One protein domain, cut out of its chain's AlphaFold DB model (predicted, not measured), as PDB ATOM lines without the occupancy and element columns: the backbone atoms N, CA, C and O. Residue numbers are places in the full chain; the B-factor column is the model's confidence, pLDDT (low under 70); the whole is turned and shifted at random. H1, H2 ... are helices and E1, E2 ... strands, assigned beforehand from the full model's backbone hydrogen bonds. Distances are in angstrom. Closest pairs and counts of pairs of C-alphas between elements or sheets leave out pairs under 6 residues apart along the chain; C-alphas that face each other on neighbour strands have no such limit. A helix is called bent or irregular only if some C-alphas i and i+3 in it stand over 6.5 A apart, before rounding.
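AT A GLANCE: This is residues 7 to 96 and 177 to 181 of the 181 residues of a protein of Breznakiella homolactica (UniProt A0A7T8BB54). A small sheet of three strands makes a thin core, with one helix packed on each face: the short H1 covers E1 on one face, and the long H2 runs along E2 on the other. Residues 45 to 59 loop out at one end of the longest axis, towards whose other end H2 finishes, and residues 83 to 96 run from the end of H2 back past the sheet to the H1 side. The printed part has 95 residues with two named helices and three named strands, in the order E1 H1 E2 H2 E3, of mixed class, helices and strands. The sheet, in the order E1 E2 E3, is mixed: E1 and E2 are parallel, E2 and E3 antiparallel. The whole is compact, with a radius of gyration of the C-alphas of 14.2 A, and flat, spanning 44 by 33 by 16 A.

IN THESE COORDINATES: Find C-alpha 7 at (116.876, -9.686, 79.387); from there strand E1, residues 7 to 14, runs 23.5 A. Helix H1 follows at residues 22 to 32, 15.2 A long. Strand E2, residues 35 to 44, runs 24.7 A and bends by 68 degrees at residue 38. Look next at C-alpha 60, at (115.322, 17.861, 78.048), where helix H2 begins; it takes residues 60 to 82, 33.6 A. H2 has a kink of 47 degrees near residue 76 and is irregular, with C-alphas 78 and 81 8.3 A apart. Strand E3, residues 178 to 180, spans 6.9 A and ends at C-alpha 180, (112.568, 0.756, 89.178).

HOW THE PARTS SIT: Begin at E1, an edge strand parallel to E2 at 20 degrees; look for N 10 and O 39, 2.9 A apart and within hydrogen-bond range. E1, H1 and E2 form a strand-helix-strand unit, two parallel neighbour strands with a helix between, and its crossover is right-handed. H1 lies over E1 at a height of 7.4 A over the sheet; their closest C-alphas, of Val 12 and Leu 23, are 6.0 A apart. E3, the other edge strand, is antiparallel to E2, with N 180 and O 40 at 2.8 A. H2 lies over E2 at a height of 8.7 A over the sheet, along the strands at 9 degrees on the local plane; the C-alphas of Gly 39 and Cys 73 are their closest, 5.7 A. H1 and H2 are on opposite faces, which gives three layers, helices on both faces of a sheet, and they are apart. In H1 every O i to N i+4 pair is within hydrogen-bond range, in H2 14 of 19.

THE WHOLE: The two C-alphas farthest apart are those of Glu 52 and Ala 81, 44.2 A. The link from E2 to H2 is long, 15 residues. Residues 97 to 176 are not printed, and C-alphas 96 and 177 are 24.2 A apart across this cut. The mean pLDDT of the printed part is 93.8, and no printed residue is under 70.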
ATOM      1  N   PRO A   7     117.049 -10.987  78.749       93.31
ATOM      2  CA  PRO A   7     116.876  -9.686  79.387       93.31
ATOM      3  C   PRO A   7     115.797  -8.857  78.691       93.31
ATOM      4  O   PRO A   7     115.735  -8.808  77.461       93.31
ATOM      5  N   ALA A   8     114.985  -8.159  79.477       94.62
ATOM      6  CA  ALA A   8     113.992  -7.213  78.989       94.62
ATOM      7  C   ALA A   8     113.934  -5.960  79.867       94.62
ATOM      8  O   ALA A   8     114.132  -6.017  81.078       94.62
ATOM      9  N   ILE A   9     113.614  -4.826  79.248       95.62
ATOM     10  CA  ILE A   9     113.299  -3.577  79.945       95.62
ATOM     11  C   ILE A   9     111.796  -3.343  79.802       95.62
ATOM     12  O   ILE A   9     111.284  -3.282  78.683       95.62
ATOM     13  N   ALA A  10     111.092  -3.193  80.921       96.88
ATOM     14  CA  ALA A  10     109.679  -2.835  80.932       96.88
ATOM     15  C   ALA A  10     109.541  -1.307  80.943       96.88
ATOM     16  O   ALA A  10     109.957  -0.646  81.888       96.88
ATOM     17  N   ALA A  11     108.956  -0.712  79.906       97.44
ATOM     18  CA  ALA A  11     108.758   0.734  79.856       97.44
ATOM     19  C   ALA A  11     107.323   1.075  79.459       97.44
ATOM     20  O   ALA A  11     106.840   0.629  78.418       97.44
ATOM     21  N   VAL A  12     106.656   1.905  80.262       97.75
ATOM     22  CA  VAL A  12     105.323   2.443  79.953       97.75
ATOM     23  C   VAL A  12     105.374   3.954  79.783       97.75
ATOM     24  O   VAL A  12     106.219   4.638  80.358       97.75
ATOM     25  N   VAL A  13     104.447   4.495  78.993       97.69
ATOM     26  CA  VAL A  13     104.320   5.937  78.753       97.69
ATOM     27  C   VAL A  13     102.920   6.389  79.134       97.69
ATOM     28  O   VAL A  13     101.939   5.749  78.758       97.69
ATOM     29  N   TYR A  14     102.803   7.507  79.852       97.38
ATOM     30  CA  TYR A  14     101.502   8.018  80.280       97.38
ATOM     31  C   TYR A  14     101.379   9.540  80.195       97.38
ATOM     32  O   TYR A  14     102.344  10.297  80.300       97.38
ATOM     33  N   GLY A  15     100.136   9.998  80.032       96.88
ATOM     34  CA  GLY A  15      99.776  11.402  79.821       96.88
ATOM     35  C   GLY A  15      99.718  12.261  81.088       96.88
ATOM     36  O   GLY A  15      98.854  13.126  81.182       96.88
ATOM     37  N   ASN A  16     100.553  12.003  82.098       97.38
ATOM     38  CA  ASN A  16     100.607  12.766  83.360       97.38
ATOM     39  C   ASN A  16      99.409  12.601  84.333       97.38
ATOM     40  O   ASN A  16      99.406  13.211  85.400       97.38
ATOM     41  N   ARG A  17      98.413  11.745  84.033       95.38
ATOM     42  CA  ARG A  17      97.388  11.324  85.019       95.38
ATOM     43  C   ARG A  17      97.950  10.258  85.954       95.38
ATOM     44  O   ARG A  17      98.307  10.550  87.089       95.38
ATOM     45  N   ALA A  18      98.011   9.033  85.459       94.19
ATOM     46  CA  ALA A  18      98.540   7.845  86.107       94.19
ATOM     47  C   ALA A  18      98.730   6.786  85.017       94.19
ATOM     48  O   ALA A  18      98.053   6.848  83.986       94.19
ATOM     49  N   TYR A  19      99.641   5.852  85.252       95.44
ATOM     50  CA  TYR A  19      99.778   4.630  84.462       95.44
ATOM     51  C   TYR A  19      99.093   3.431  85.136       95.44
ATOM     52  O   TYR A  19      99.197   2.325  84.627       95.44
ATOM     53  N   ASP A  20      98.387   3.673  86.251       95.12
ATOM     54  CA  ASP A  20      97.670   2.677  87.053       95.12
ATOM     55  C   ASP A  20      98.525   1.406  87.245       95.12
ATOM     56  O   ASP A  20      99.659   1.517  87.717       95.12
ATOM     57  N   ASP A  21      98.024   0.242  86.837       96.44
ATOM     58  CA  ASP A  21      98.705  -1.049  86.983       96.44
ATOM     59  C   ASP A  21      99.532  -1.444  85.744       96.44
ATOM     60  O   ASP A  21     100.152  -2.501  85.732       96.44
ATOM     61  N   ALA A  22      99.602  -0.594  84.710       96.19
ATOM     62  CA  ALA A  22     100.153  -0.964  83.401       96.19
ATOM     63  C   ALA A  22     101.628  -1.394  83.444       96.19
ATOM     64  O   ALA A  22     102.044  -2.245  82.660       96.19
ATOM     65  N   LEU A  23     102.436  -0.803  84.335       97.62
ATOM     66  CA  LEU A  23     103.833  -1.216  84.482       97.62
ATOM     67  C   LEU A  23     103.936  -2.589  85.155       97.62
ATOM     68  O   LEU A  23     104.720  -3.408  84.694       97.62
ATOM     69  N   LEU A  24     103.123  -2.837  86.189       97.56
ATOM     70  CA  LEU A  24     103.052  -4.123  86.887       97.56
ATOM     71  C   LEU A  24     102.562  -5.238  85.961       97.56
ATOM     72  O   LEU A  24     103.138  -6.318  85.924       97.56
ATOM     73  N   GLU A  25     101.523  -4.958  85.180       97.06
ATOM     74  CA  GLU A  25     100.999  -5.890  84.186       97.06
ATOM     75  C   GLU A  25     102.044  -6.218  83.114       97.06
ATOM     76  O   GLU A  25     102.251  -7.384  82.784       97.06
ATOM     77  N   LEU A  26     102.779  -5.216  82.620       96.94
ATOM     78  CA  LEU A  26     103.860  -5.451  81.666       96.94
ATOM     79  C   LEU A  26     104.997  -6.290  82.270       96.94
ATOM     80  O   LEU A  26     105.517  -7.173  81.586       96.94
ATOM     81  N   THR A  27     105.401  -6.028  83.519       96.50
ATOM     82  CA  THR A  27     106.454  -6.818  84.173       96.50
ATOM     83  C   THR A  27     106.027  -8.264  84.381       96.50
ATOM     84  O   THR A  27     106.812  -9.157  84.069       96.50
ATOM     85  N   ASP A  28     104.785  -8.503  84.809       95.88
ATOM     86  CA  ASP A  28     104.250  -9.854  84.997       95.88
ATOM     87  C   ASP A  28     104.191 -10.603  83.662       95.88
ATOM     88  O   ASP A  28     104.742 -11.694  83.545       95.88
ATOM     89  N   ILE A  29     103.659  -9.974  82.604       96.50
ATOM     90  CA  ILE A  29     103.621 -10.568  81.257       96.50
ATOM     91  C   ILE A  29     105.026 -10.948  80.775       96.50
ATOM     92  O   ILE A  29     105.199 -12.008  80.169       96.50
ATOM     93  N   LEU A  30     106.034 -10.100  80.995       96.00
ATOM     94  CA  LEU A  30     107.411 -10.398  80.599       96.00
ATOM     95  C   LEU A  30     107.976 -11.581  81.396       96.00
ATOM     96  O   LEU A  30     108.484 -12.531  80.793       96.00
ATOM     97  N   THR A  31     107.853 -11.556  82.723       94.06
ATOM     98  CA  THR A  31     108.350 -12.625  83.597       94.06
ATOM     99  C   THR A  31     107.665 -13.961  83.303       94.06
ATOM    100  O   THR A  31     108.356 -14.950  83.050       94.06
ATOM    101  N   ASP A  32     106.338 -13.985  83.186       94.81
ATOM    102  CA  ASP A  32     105.552 -15.188  82.875       94.81
ATOM    103  C   ASP A  32     105.868 -15.769  81.486       94.81
ATOM    104  O   ASP A  32     105.637 -16.948  81.203       94.81
ATOM    105  N   ASN A  33     106.423 -14.951  80.587       96.31
ATOM    106  CA  ASN A  33     106.874 -15.391  79.271       96.31
ATOM    107  C   ASN A  33     108.369 -15.738  79.209       96.31
ATOM    108  O   ASN A  33     108.855 -15.976  78.105       96.31
ATOM    109  N   GLY A  34     109.078 -15.828  80.339       93.56
ATOM    110  CA  GLY A  34     110.472 -16.289  80.409       93.56
ATOM    111  C   GLY A  34     111.522 -15.202  80.159       93.56
ATOM    112  O   GLY A  34     112.664 -15.518  79.801       93.56
ATOM    113  N   PHE A  35     111.145 -13.929  80.296       94.50
ATOM    114  CA  PHE A  35     112.086 -12.810  80.294       94.50
ATOM    115  C   PHE A  35     112.557 -12.478  81.712       94.50
ATOM    116  O   PHE A  35     111.812 -12.607  82.682       94.50
ATOM    117  N   VAL A  36     113.787 -11.978  81.817       93.50
ATOM    118  CA  VAL A  36     114.343 -11.408  83.048       93.50
ATOM    119  C   VAL A  36     114.231  -9.891  82.940       93.50
ATOM    120  O   VAL A  36     114.877  -9.280  82.089       93.50
ATOM    121  N   VAL A  37     113.375  -9.276  83.756       94.12
ATOM    122  CA  VAL A  37     113.198  -7.819  83.739       94.12
ATOM    123  C   VAL A  37     114.389  -7.172  84.441       94.12
ATOM    124  O   VAL A  37     114.509  -7.258  85.657       94.12
ATOM    125  N   ILE A  38     115.262  -6.517  83.673       94.19
ATOM    126  CA  ILE A  38     116.505  -5.900  84.175       94.19
ATOM    127  C   ILE A  38     116.335  -4.418  84.534       94.19
ATOM    128  O   ILE A  38     117.199  -3.813  85.169       94.19
ATOM    129  N   GLY A  39     115.210  -3.826  84.142       95.50
ATOM    130  CA  GLY A  39     114.809  -2.474  84.502       95.50
ATOM    131  C   GLY A  39     113.340  -2.252  84.179       95.50
ATOM    132  O   GLY A  39     112.831  -2.789  83.192       95.50
ATOM    133  N   ALA A  40     112.667  -1.441  84.988       97.44
ATOM    134  CA  ALA A  40     111.299  -1.022  84.737       97.44
ATOM    135  C   ALA A  40     111.140   0.496  84.910       97.44
ATOM    136  O   ALA A  40     111.739   1.091  85.800       97.44
ATOM    137  N   ALA A  41     110.356   1.153  84.053       98.12
ATOM    138  CA  ALA A  41     110.170   2.599  84.125       98.12
ATOM    139  C   ALA A  41     108.820   3.076  83.582       98.12
ATOM    140  O   ALA A  41     108.274   2.532  82.621       98.12
ATOM    141  N   ALA A  42     108.313   4.163  84.161       98.25
ATOM    142  CA  ALA A  42     107.162   4.901  83.662       98.25
ATOM    143  C   ALA A  42     107.576   6.312  83.239       98.25
ATOM    144  O   ALA A  42     107.967   7.132  84.067       98.25
ATOM    145  N   PHE A  43     107.452   6.617  81.948       98.25
ATOM    146  CA  PHE A  43     107.824   7.907  81.370       98.25
ATOM    147  C   PHE A  43     106.606   8.792  81.100       98.25
ATOM    148  O   PHE A  43     105.536   8.333  80.694       98.25
ATOM    149  N   VAL A  44     106.782  10.097  81.291       98.06
ATOM    150  CA  VAL A  44     105.730  11.088  81.050       98.06
ATOM    151  C   VAL A  44     105.791  11.574  79.605       98.06
ATOM    152  O   VAL A  44     106.846  11.963  79.108       98.06
ATOM    153  N   ALA A  45     104.637  11.621  78.944       96.69
ATOM    154  CA  ALA A  45     104.475  12.267  77.648       96.69
ATOM    155  C   ALA A  45     103.266  13.205  77.650       96.69
ATOM    156  O   ALA A  45     102.406  13.165  78.535       96.69
ATOM    157  N   ARG A  46     103.181  14.049  76.621       97.38
ATOM    158  CA  ARG A  46     101.993  14.861  76.348       97.38
ATOM    159  C   ARG A  46     100.733  13.992  76.315       97.38
ATOM    160  O   ARG A  46     100.683  12.985  75.615       97.38
ATOM    161  N   HIS A  47      99.685  14.417  77.017       97.12
ATOM    162  CA  HIS A  47      98.437  13.660  77.056       97.12
ATOM    163  C   HIS A  47      97.723  13.663  75.691       97.12
ATOM    164  O   HIS A  47      97.469  14.718  75.117       97.12
ATOM    165  N   SER A  48      97.296  12.496  75.199       95.19
ATOM    166  CA  SER A  48      96.759  12.363  73.834       95.19
ATOM    167  C   SER A  48      95.342  12.937  73.642       95.19
ATOM    168  O   SER A  48      95.046  13.519  72.602       95.19
ATOM    169  N   ILE A  49      94.457  12.817  74.646       95.81
ATOM    170  CA  ILE A  49      93.088  13.389  74.600       95.81
ATOM    171  C   ILE A  49      93.062  14.878  74.975       95.81
ATOM    172  O   ILE A  49      92.415  15.662  74.287       95.81
ATOM    173  N   PHE A  50      93.760  15.278  76.046       96.69
ATOM    174  CA  PHE A  50      93.833  16.656  76.545       96.69
ATOM    175  C   PHE A  50      95.251  17.229  76.390       96.69
ATOM    176  O   PHE A  50      95.982  17.345  77.373       96.69
ATOM    177  N   PRO A  51      95.652  17.622  75.172       95.25
ATOM    178  CA  PRO A  51      97.046  17.889  74.816       95.25
ATOM    179  C   PRO A  51      97.664  19.141  75.458       95.25
ATOM    180  O   PRO A  51      98.832  19.434  75.212       95.25
ATOM    181  N   GLU A  52      96.923  19.886  76.274       95.62
ATOM    182  CA  GLU A  52      97.498  20.943  77.113       95.62
ATOM    183  C   GLU A  52      98.153  20.391  78.390       95.62
ATOM    184  O   GLU A  52      98.998  21.059  78.976       95.62
ATOM    185  N   VAL A  53      97.819  19.165  78.810       98.00
ATOM    186  CA  VAL A  53      98.474  18.497  79.942       98.00
ATOM    187  C   VAL A  53      99.777  17.842  79.489       98.00
ATOM    188  O   VAL A  53      99.806  17.130  78.481       98.00
ATOM    189  N   ALA A  54     100.853  18.097  80.244       97.44
ATOM    190  CA  ALA A  54     102.220  17.685  79.913       97.44
ATOM    191  C   ALA A  54     102.656  18.112  78.497       97.44
ATOM    192  O   ALA A  54     103.408  17.424  77.807       97.44
ATOM    193  N   ARG A  55     102.168  19.270  78.038       97.00
ATOM    194  CA  ARG A  55     102.580  19.854  76.761       97.00
ATOM    195  C   ARG A  55     104.096  20.077  76.756       97.00
ATOM    196  O   ARG A  55     104.631  20.667  77.683       97.00
ATOM    197  N   GLY A  56     104.764  19.617  75.699       96.56
ATOM    198  CA  GLY A  56     106.222  19.712  75.557       96.56
ATOM    199  C   GLY A  56     107.009  18.555  76.184       96.56
ATOM    200  O   GLY A  56     108.220  18.517  76.012       96.56
ATOM    201  N   ARG A  57     106.342  17.601  76.850       97.44
ATOM    202  CA  ARG A  57     106.977  16.396  77.405       97.44
ATOM    203  C   ARG A  57     106.965  15.254  76.363       97.44
ATOM    204  O   ARG A  57     105.915  15.046  75.738       97.44
ATOM    205  N   PRO A  58     108.064  14.501  76.172       97.38
ATOM    206  CA  PRO A  58     109.294  14.561  76.960       97.38
ATOM    207  C   PRO A  58     110.168  15.793  76.657       97.38
ATOM    208  O   PRO A  58     110.474  16.086  75.497       97.38
ATOM    209  N   ASP A  59     110.581  16.487  77.716       97.75
ATOM    210  CA  ASP A  59     111.482  17.641  77.696       97.75
ATOM    211  C   ASP A  59     112.961  17.208  77.801       97.75
ATOM    212  O   ASP A  59     113.299  16.025  77.688       97.75
ATOM    213  N   THR A  60     113.885  18.163  77.935       98.31
ATOM    214  CA  THR A  60     115.322  17.861  78.048       98.31
ATOM    215  C   THR A  60     115.649  17.045  79.301       98.31
ATOM    216  O   THR A  60     116.447  16.112  79.204       98.31
ATOM    217  N   ALA A  61     115.007  17.339  80.436       97.94
ATOM    218  CA  ALA A  61     115.234  16.623  81.689       97.94
ATOM    219  C   ALA A  61     114.707  15.183  81.603       97.94
ATOM    220  O   ALA A  61     115.393  14.248  82.007       97.94
ATOM    221  N   ASP A  62     113.547  14.966  80.973       98.00
ATOM    222  CA  ASP A  62     113.044  13.607  80.724       98.00
ATOM    223  C   ASP A  62     114.006  12.774  79.892       98.00
ATOM    224  O   ASP A  62     114.230  11.596  80.167       98.00
ATOM    225  N   LYS A  63     114.569  13.385  78.845       97.69
ATOM    226  CA  LYS A  63     115.521  12.714  77.959       97.69
ATOM    227  C   LYS A  63     116.804  12.360  78.701       97.69
ATOM    228  O   LYS A  63     117.398  11.329  78.407       97.69
ATOM    229  N   GLU A  64     117.242  13.192  79.640       98.25
ATOM    230  CA  GLU A  64     118.389  12.888  80.491       98.25
ATOM    231  C   GLU A  64     118.109  11.706  81.426       98.25
ATOM    232  O   GLU A  64     118.893  10.756  81.453       98.25
ATOM    233  N   ILE A  65     116.951  11.698  82.093       98.00
ATOM    234  CA  ILE A  65     116.506  10.576  82.933       98.00
ATOM    235  C   ILE A  65     116.432   9.283  82.112       98.00
ATOM    236  O   ILE A  65     116.972   8.259  82.527       98.00
ATOM    237  N   LEU A  66     115.841   9.329  80.913       96.62
ATOM    238  CA  LEU A  66     115.748   8.183  80.005       96.62
ATOM    239  C   LEU A  66     117.132   7.645  79.616       96.62
ATOM    240  O   LEU A  66     117.352   6.436  79.666       96.62
ATOM    241  N   ARG A  67     118.083   8.520  79.259       97.25
ATOM    242  CA  ARG A  67     119.458   8.105  78.922       97.25
ATOM    243  C   ARG A  67     120.171   7.473  80.115       97.25
ATOM    244  O   ARG A  67     120.861   6.470  79.945       97.25
ATOM    245  N   ASN A  68     120.006   8.043  81.306       97.06
ATOM    246  CA  ASN A  68     120.606   7.510  82.527       97.06
ATOM    247  C   ASN A  68     120.020   6.140  82.885       97.06
ATOM    248  O   ASN A  68     120.781   5.217  83.166       97.06
ATOM    249  N   PHE A  69     118.700   5.981  82.785       96.69
ATOM    250  CA  PHE A  69     118.025   4.701  82.984       96.69
ATOM    251  C   PHE A  69     118.491   3.636  81.981       96.69
ATOM    252  O   PHE A  69     118.823   2.521  82.377       96.69
ATOM    253  N   ALA A  70     118.601   3.984  80.695       94.88
ATOM    254  CA  ALA A  70     119.107   3.066  79.675       94.88
ATOM    255  C   ALA A  70     120.539   2.594  79.982       94.88
ATOM    256  O   ALA A  70     120.837   1.408  79.855       94.88
ATOM    257  N   ARG A  71     121.413   3.496  80.454       94.81
ATOM    258  CA  ARG A  71     122.779   3.149  80.879       94.81
ATOM    259  C   ARG A  71     122.783   2.205  82.081       94.81
ATOM    260  O   ARG A  71     123.515   1.223  82.076       94.81
ATOM    261  N   GLN A  72     121.939   2.470  83.082       92.62
ATOM    262  CA  GLN A  72     121.790   1.593  84.248       92.62
ATOM    263  C   GLN A  72     121.317   0.191  83.844       92.62
ATOM    264  O   GLN A  72     121.863  -0.795  84.328       92.62
ATOM    265  N   CYS A  73     120.359   0.092  82.920       92.88
ATOM    266  CA  CYS A  73     119.923  -1.194  82.375       92.88
ATOM    267  C   CYS A  73     121.041  -1.898  81.592       92.88
ATOM    268  O   CYS A  73     121.175  -3.112  81.686       92.88
ATOM    269  N   GLY A  74     121.871  -1.153  80.854       91.81
ATOM    270  CA  GLY A  74     123.031  -1.701  80.147       91.81
ATOM    271  C   GLY A  74     124.024  -2.382  81.091       91.81
ATOM    272  O   GLY A  74     124.355  -3.545  80.887       91.81
ATOM    273  N   ASN A  75     124.406  -1.710  82.179       89.62
ATOM    274  CA  ASN A  75     125.336  -2.258  83.179       89.62
ATOM    275  C   ASN A  75     124.803  -3.532  83.864       89.62
ATOM    276  O   ASN A  75     125.555  -4.343  84.394       89.62
ATOM    277  N   ARG A  76     123.482  -3.713  83.872       88.88
ATOM    278  CA  ARG A  76     122.812  -4.867  84.477       88.88
ATOM    279  C   ARG A  76     122.846  -6.123  83.616       88.88
ATOM    280  O   ARG A  76     122.693  -7.218  84.148       88.88
ATOM    281  N   LEU A  77     123.098  -5.986  82.314       87.69
ATOM    282  CA  LEU A  77     123.250  -7.131  81.416       87.69
ATOM    283  C   LEU A  77     124.408  -8.040  81.842       87.69
ATOM    284  O   LEU A  77     124.306  -9.256  81.717       87.69
ATOM    285  N   GLU A  78     125.469  -7.460  82.401       82.62
ATOM    286  CA  GLU A  78     126.664  -8.186  82.849       82.62
ATOM    287  C   GLU A  78     126.412  -9.046  84.099       82.62
ATOM    288  O   GLU A  78     127.126 -10.011  84.344       82.62
ATOM    289  N   THR A  79     125.372  -8.731  84.879       81.88
ATOM    290  CA  THR A  79     125.063  -9.386  86.163       81.88
ATOM    291  C   THR A  79     123.728 -10.132  86.151       81.88
ATOM    292  O   THR A  79     123.240 -10.542  87.206       81.88
ATOM    293  N   ILE A  80     123.149 -10.369  84.965       81.06
ATOM    294  CA  ILE A  80     121.796 -10.922  84.787       81.06
ATOM    295  C   ILE A  80     121.561 -12.243  85.535       81.06
ATOM    296  O   ILE A  80     120.498 -12.431  86.116       81.06
ATOM    297  N   ALA A  81     122.562 -13.127  85.587       72.06
ATOM    298  CA  ALA A  81     122.469 -14.420  86.274       72.06
ATOM    299  C   ALA A  81     122.261 -14.289  87.796       72.06
ATOM    300  O   ALA A  81     121.796 -15.228  88.435       72.06
ATOM    301  N   SER A  82     122.600 -13.130  88.364       70.00
ATOM    302  CA  SER A  82     122.458 -12.804  89.788       70.00
ATOM    303  C   SER A  82     121.325 -11.817  90.080       70.00
ATOM    304  O   SER A  82     121.154 -11.400  91.225       70.00
ATOM    305  N   GLN A  83     120.553 -11.414  89.066       72.25
ATOM    306  CA  GLN A  83     119.489 -10.436  89.257       72.25
ATOM    307  C   GLN A  83     118.232 -11.057  89.860       72.25
ATOM    308  O   GLN A  83     117.710 -12.060  89.378       72.25
ATOM    309  N   GLY A  84     117.740 -10.413  90.919       73.06
ATOM    310  CA  GLY A  84     116.446 -10.707  91.520       73.06
ATOM    311  C   GLY A  84     115.276 -10.082  90.754       73.06
ATOM    312  O   GLY A  84     115.433  -9.457  89.706       73.06
ATOM    313  N   HIS A  85     114.079 -10.238  91.313       83.56
ATOM    314  CA  HIS A  85     112.856  -9.660  90.764       83.56
ATOM    315  C   HIS A  85     112.770  -8.149  91.036       83.56
ATOM    316  O   HIS A  85     112.921  -7.709  92.178       83.56
ATOM    317  N   ILE A  86     112.472  -7.356  90.002       90.00
ATOM    318  CA  ILE A  86     112.213  -5.919  90.149       90.00
ATOM    319  C   ILE A  86     110.793  -5.711  90.660       90.00
ATOM    320  O   ILE A  86     109.822  -6.049  89.990       90.00
ATOM    321  N   THR A  87     110.679  -5.097  91.834       93.25
ATOM    322  CA  THR A  87     109.380  -4.736  92.408       93.25
ATOM    323  C   THR A  87     108.917  -3.399  91.841       93.25
ATOM    324  O   THR A  87     109.598  -2.387  91.999       93.25
ATOM    325  N   VAL A  88     107.741  -3.386  91.213       96.19
ATOM    326  CA  VAL A  88     107.089  -2.169  90.706       96.19
ATOM    327  C   VAL A  88     105.761  -1.925  91.416       96.19
ATOM    328  O   VAL A  88     105.138  -2.849  91.940       96.19
ATOM    329  N   LYS A  89     105.307  -0.668  91.439       95.56
ATOM    330  CA  LYS A  89     104.008  -0.326  92.028       95.56
ATOM    331  C   LYS A  89     102.842  -0.816  91.163       95.56
ATOM    332  O   LYS A  89     102.935  -0.827  89.937       95.56
ATOM    333  N   GLY A  90     101.719  -1.101  91.809       94.25
ATOM    334  CA  GLY A  90     100.463  -1.480  91.167       94.25
ATOM    335  C   GLY A  90      99.621  -2.338  92.103       94.25
ATOM    336  O   GLY A  90      99.947  -2.511  93.279       94.25
ATOM    337  N   SER A  91      98.515  -2.860  91.599       95.56
ATOM    338  CA  SER A  91      97.592  -3.720  92.328       95.56
ATOM    339  C   SER A  91      97.129  -4.885  91.460       95.56
ATOM    340  O   SER A  91      97.045  -4.787  90.239       95.56
ATOM    341  N   ARG A  92      96.804  -5.998  92.123       94.44
ATOM    342  CA  ARG A  92      96.149  -7.174  91.535       94.44
ATOM    343  C   ARG A  92      94.828  -7.427  92.286       94.44
ATOM    344  O   ARG A  92      94.783  -7.131  93.482       94.44
ATOM    345  N   PRO A  93      93.777  -7.975  91.644       94.25
ATOM    346  CA  PRO A  93      93.679  -8.293  90.215       94.25
ATOM    347  C   PRO A  93      93.611  -7.032  89.338       94.25
ATOM    348  O   PRO A  93      93.171  -5.973  89.797       94.25
ATOM    349  N   TYR A  94      94.051  -7.151  88.082       93.81
ATOM    350  CA  TYR A  94      93.977  -6.054  87.115       93.81
ATOM    351  C   TYR A  94      92.530  -5.725  86.763       93.81
ATOM    352  O   TYR A  94      91.642  -6.578  86.818       93.81
ATOM    353  N   ARG A  95      92.293  -4.463  86.405       88.88
ATOM    354  CA  ARG A  95      90.953  -3.940  86.134       88.88
ATOM    355  C   ARG A  95      90.802  -3.629  84.660       88.88
ATOM    356  O   ARG A  95      91.681  -3.013  84.060       88.88
ATOM    357  N   GLU A  96      89.642  -3.955  84.109       86.88
ATOM    358  CA  GLU A  96      89.283  -3.486  82.778       86.88
ATOM    359  C   GLU A  96      89.043  -1.973  82.783       86.88
ATOM    360  O   GLU A  96      88.379  -1.413  83.664       86.88
ATOM    361  N   PRO A 177     109.373  11.058  85.602       97.38
ATOM    362  CA  PRO A 177     109.476   9.637  85.321       97.38
ATOM    363  C   PRO A 177     109.803   8.847  86.591       97.38
ATOM    364  O   PRO A 177     110.578   9.301  87.432       97.38
ATOM    365  N   GLU A 178     109.239   7.653  86.708       97.56
ATOM    366  CA  GLU A 178     109.473   6.761  87.843       97.56
ATOM    367  C   GLU A 178     110.283   5.560  87.377       97.56
ATOM    368  O   GLU A 178     109.927   4.927  86.381       97.56
ATOM    369  N   LEU A 179     111.392   5.288  88.063       97.19
ATOM    370  CA  LEU A 179     112.355   4.259  87.690       97.19
ATOM    371  C   LEU A 179     112.404   3.186  88.774       97.19
ATOM    372  O   LEU A 179     112.457   3.499  89.962       97.19
ATOM    373  N   PHE A 180     112.441   1.935  88.341       94.00
ATOM    374  CA  PHE A 180     112.568   0.756  89.178       94.00
ATOM    375  C   PHE A 180     113.747  -0.041  88.646       94.00
ATOM    376  O   PHE A 180     113.756  -0.511  87.502       94.00
ATOM    377  N   ALA A 181     114.769  -0.127  89.477       73.62
ATOM    378  CA  ALA A 181     115.994  -0.825  89.184       73.62
ATOM    379  C   ALA A 181     116.307  -1.669  90.412       73.62
ATOM    380  O   ALA A 181     116.601  -1.091  91.471       73.62
TER     381      ALA A 181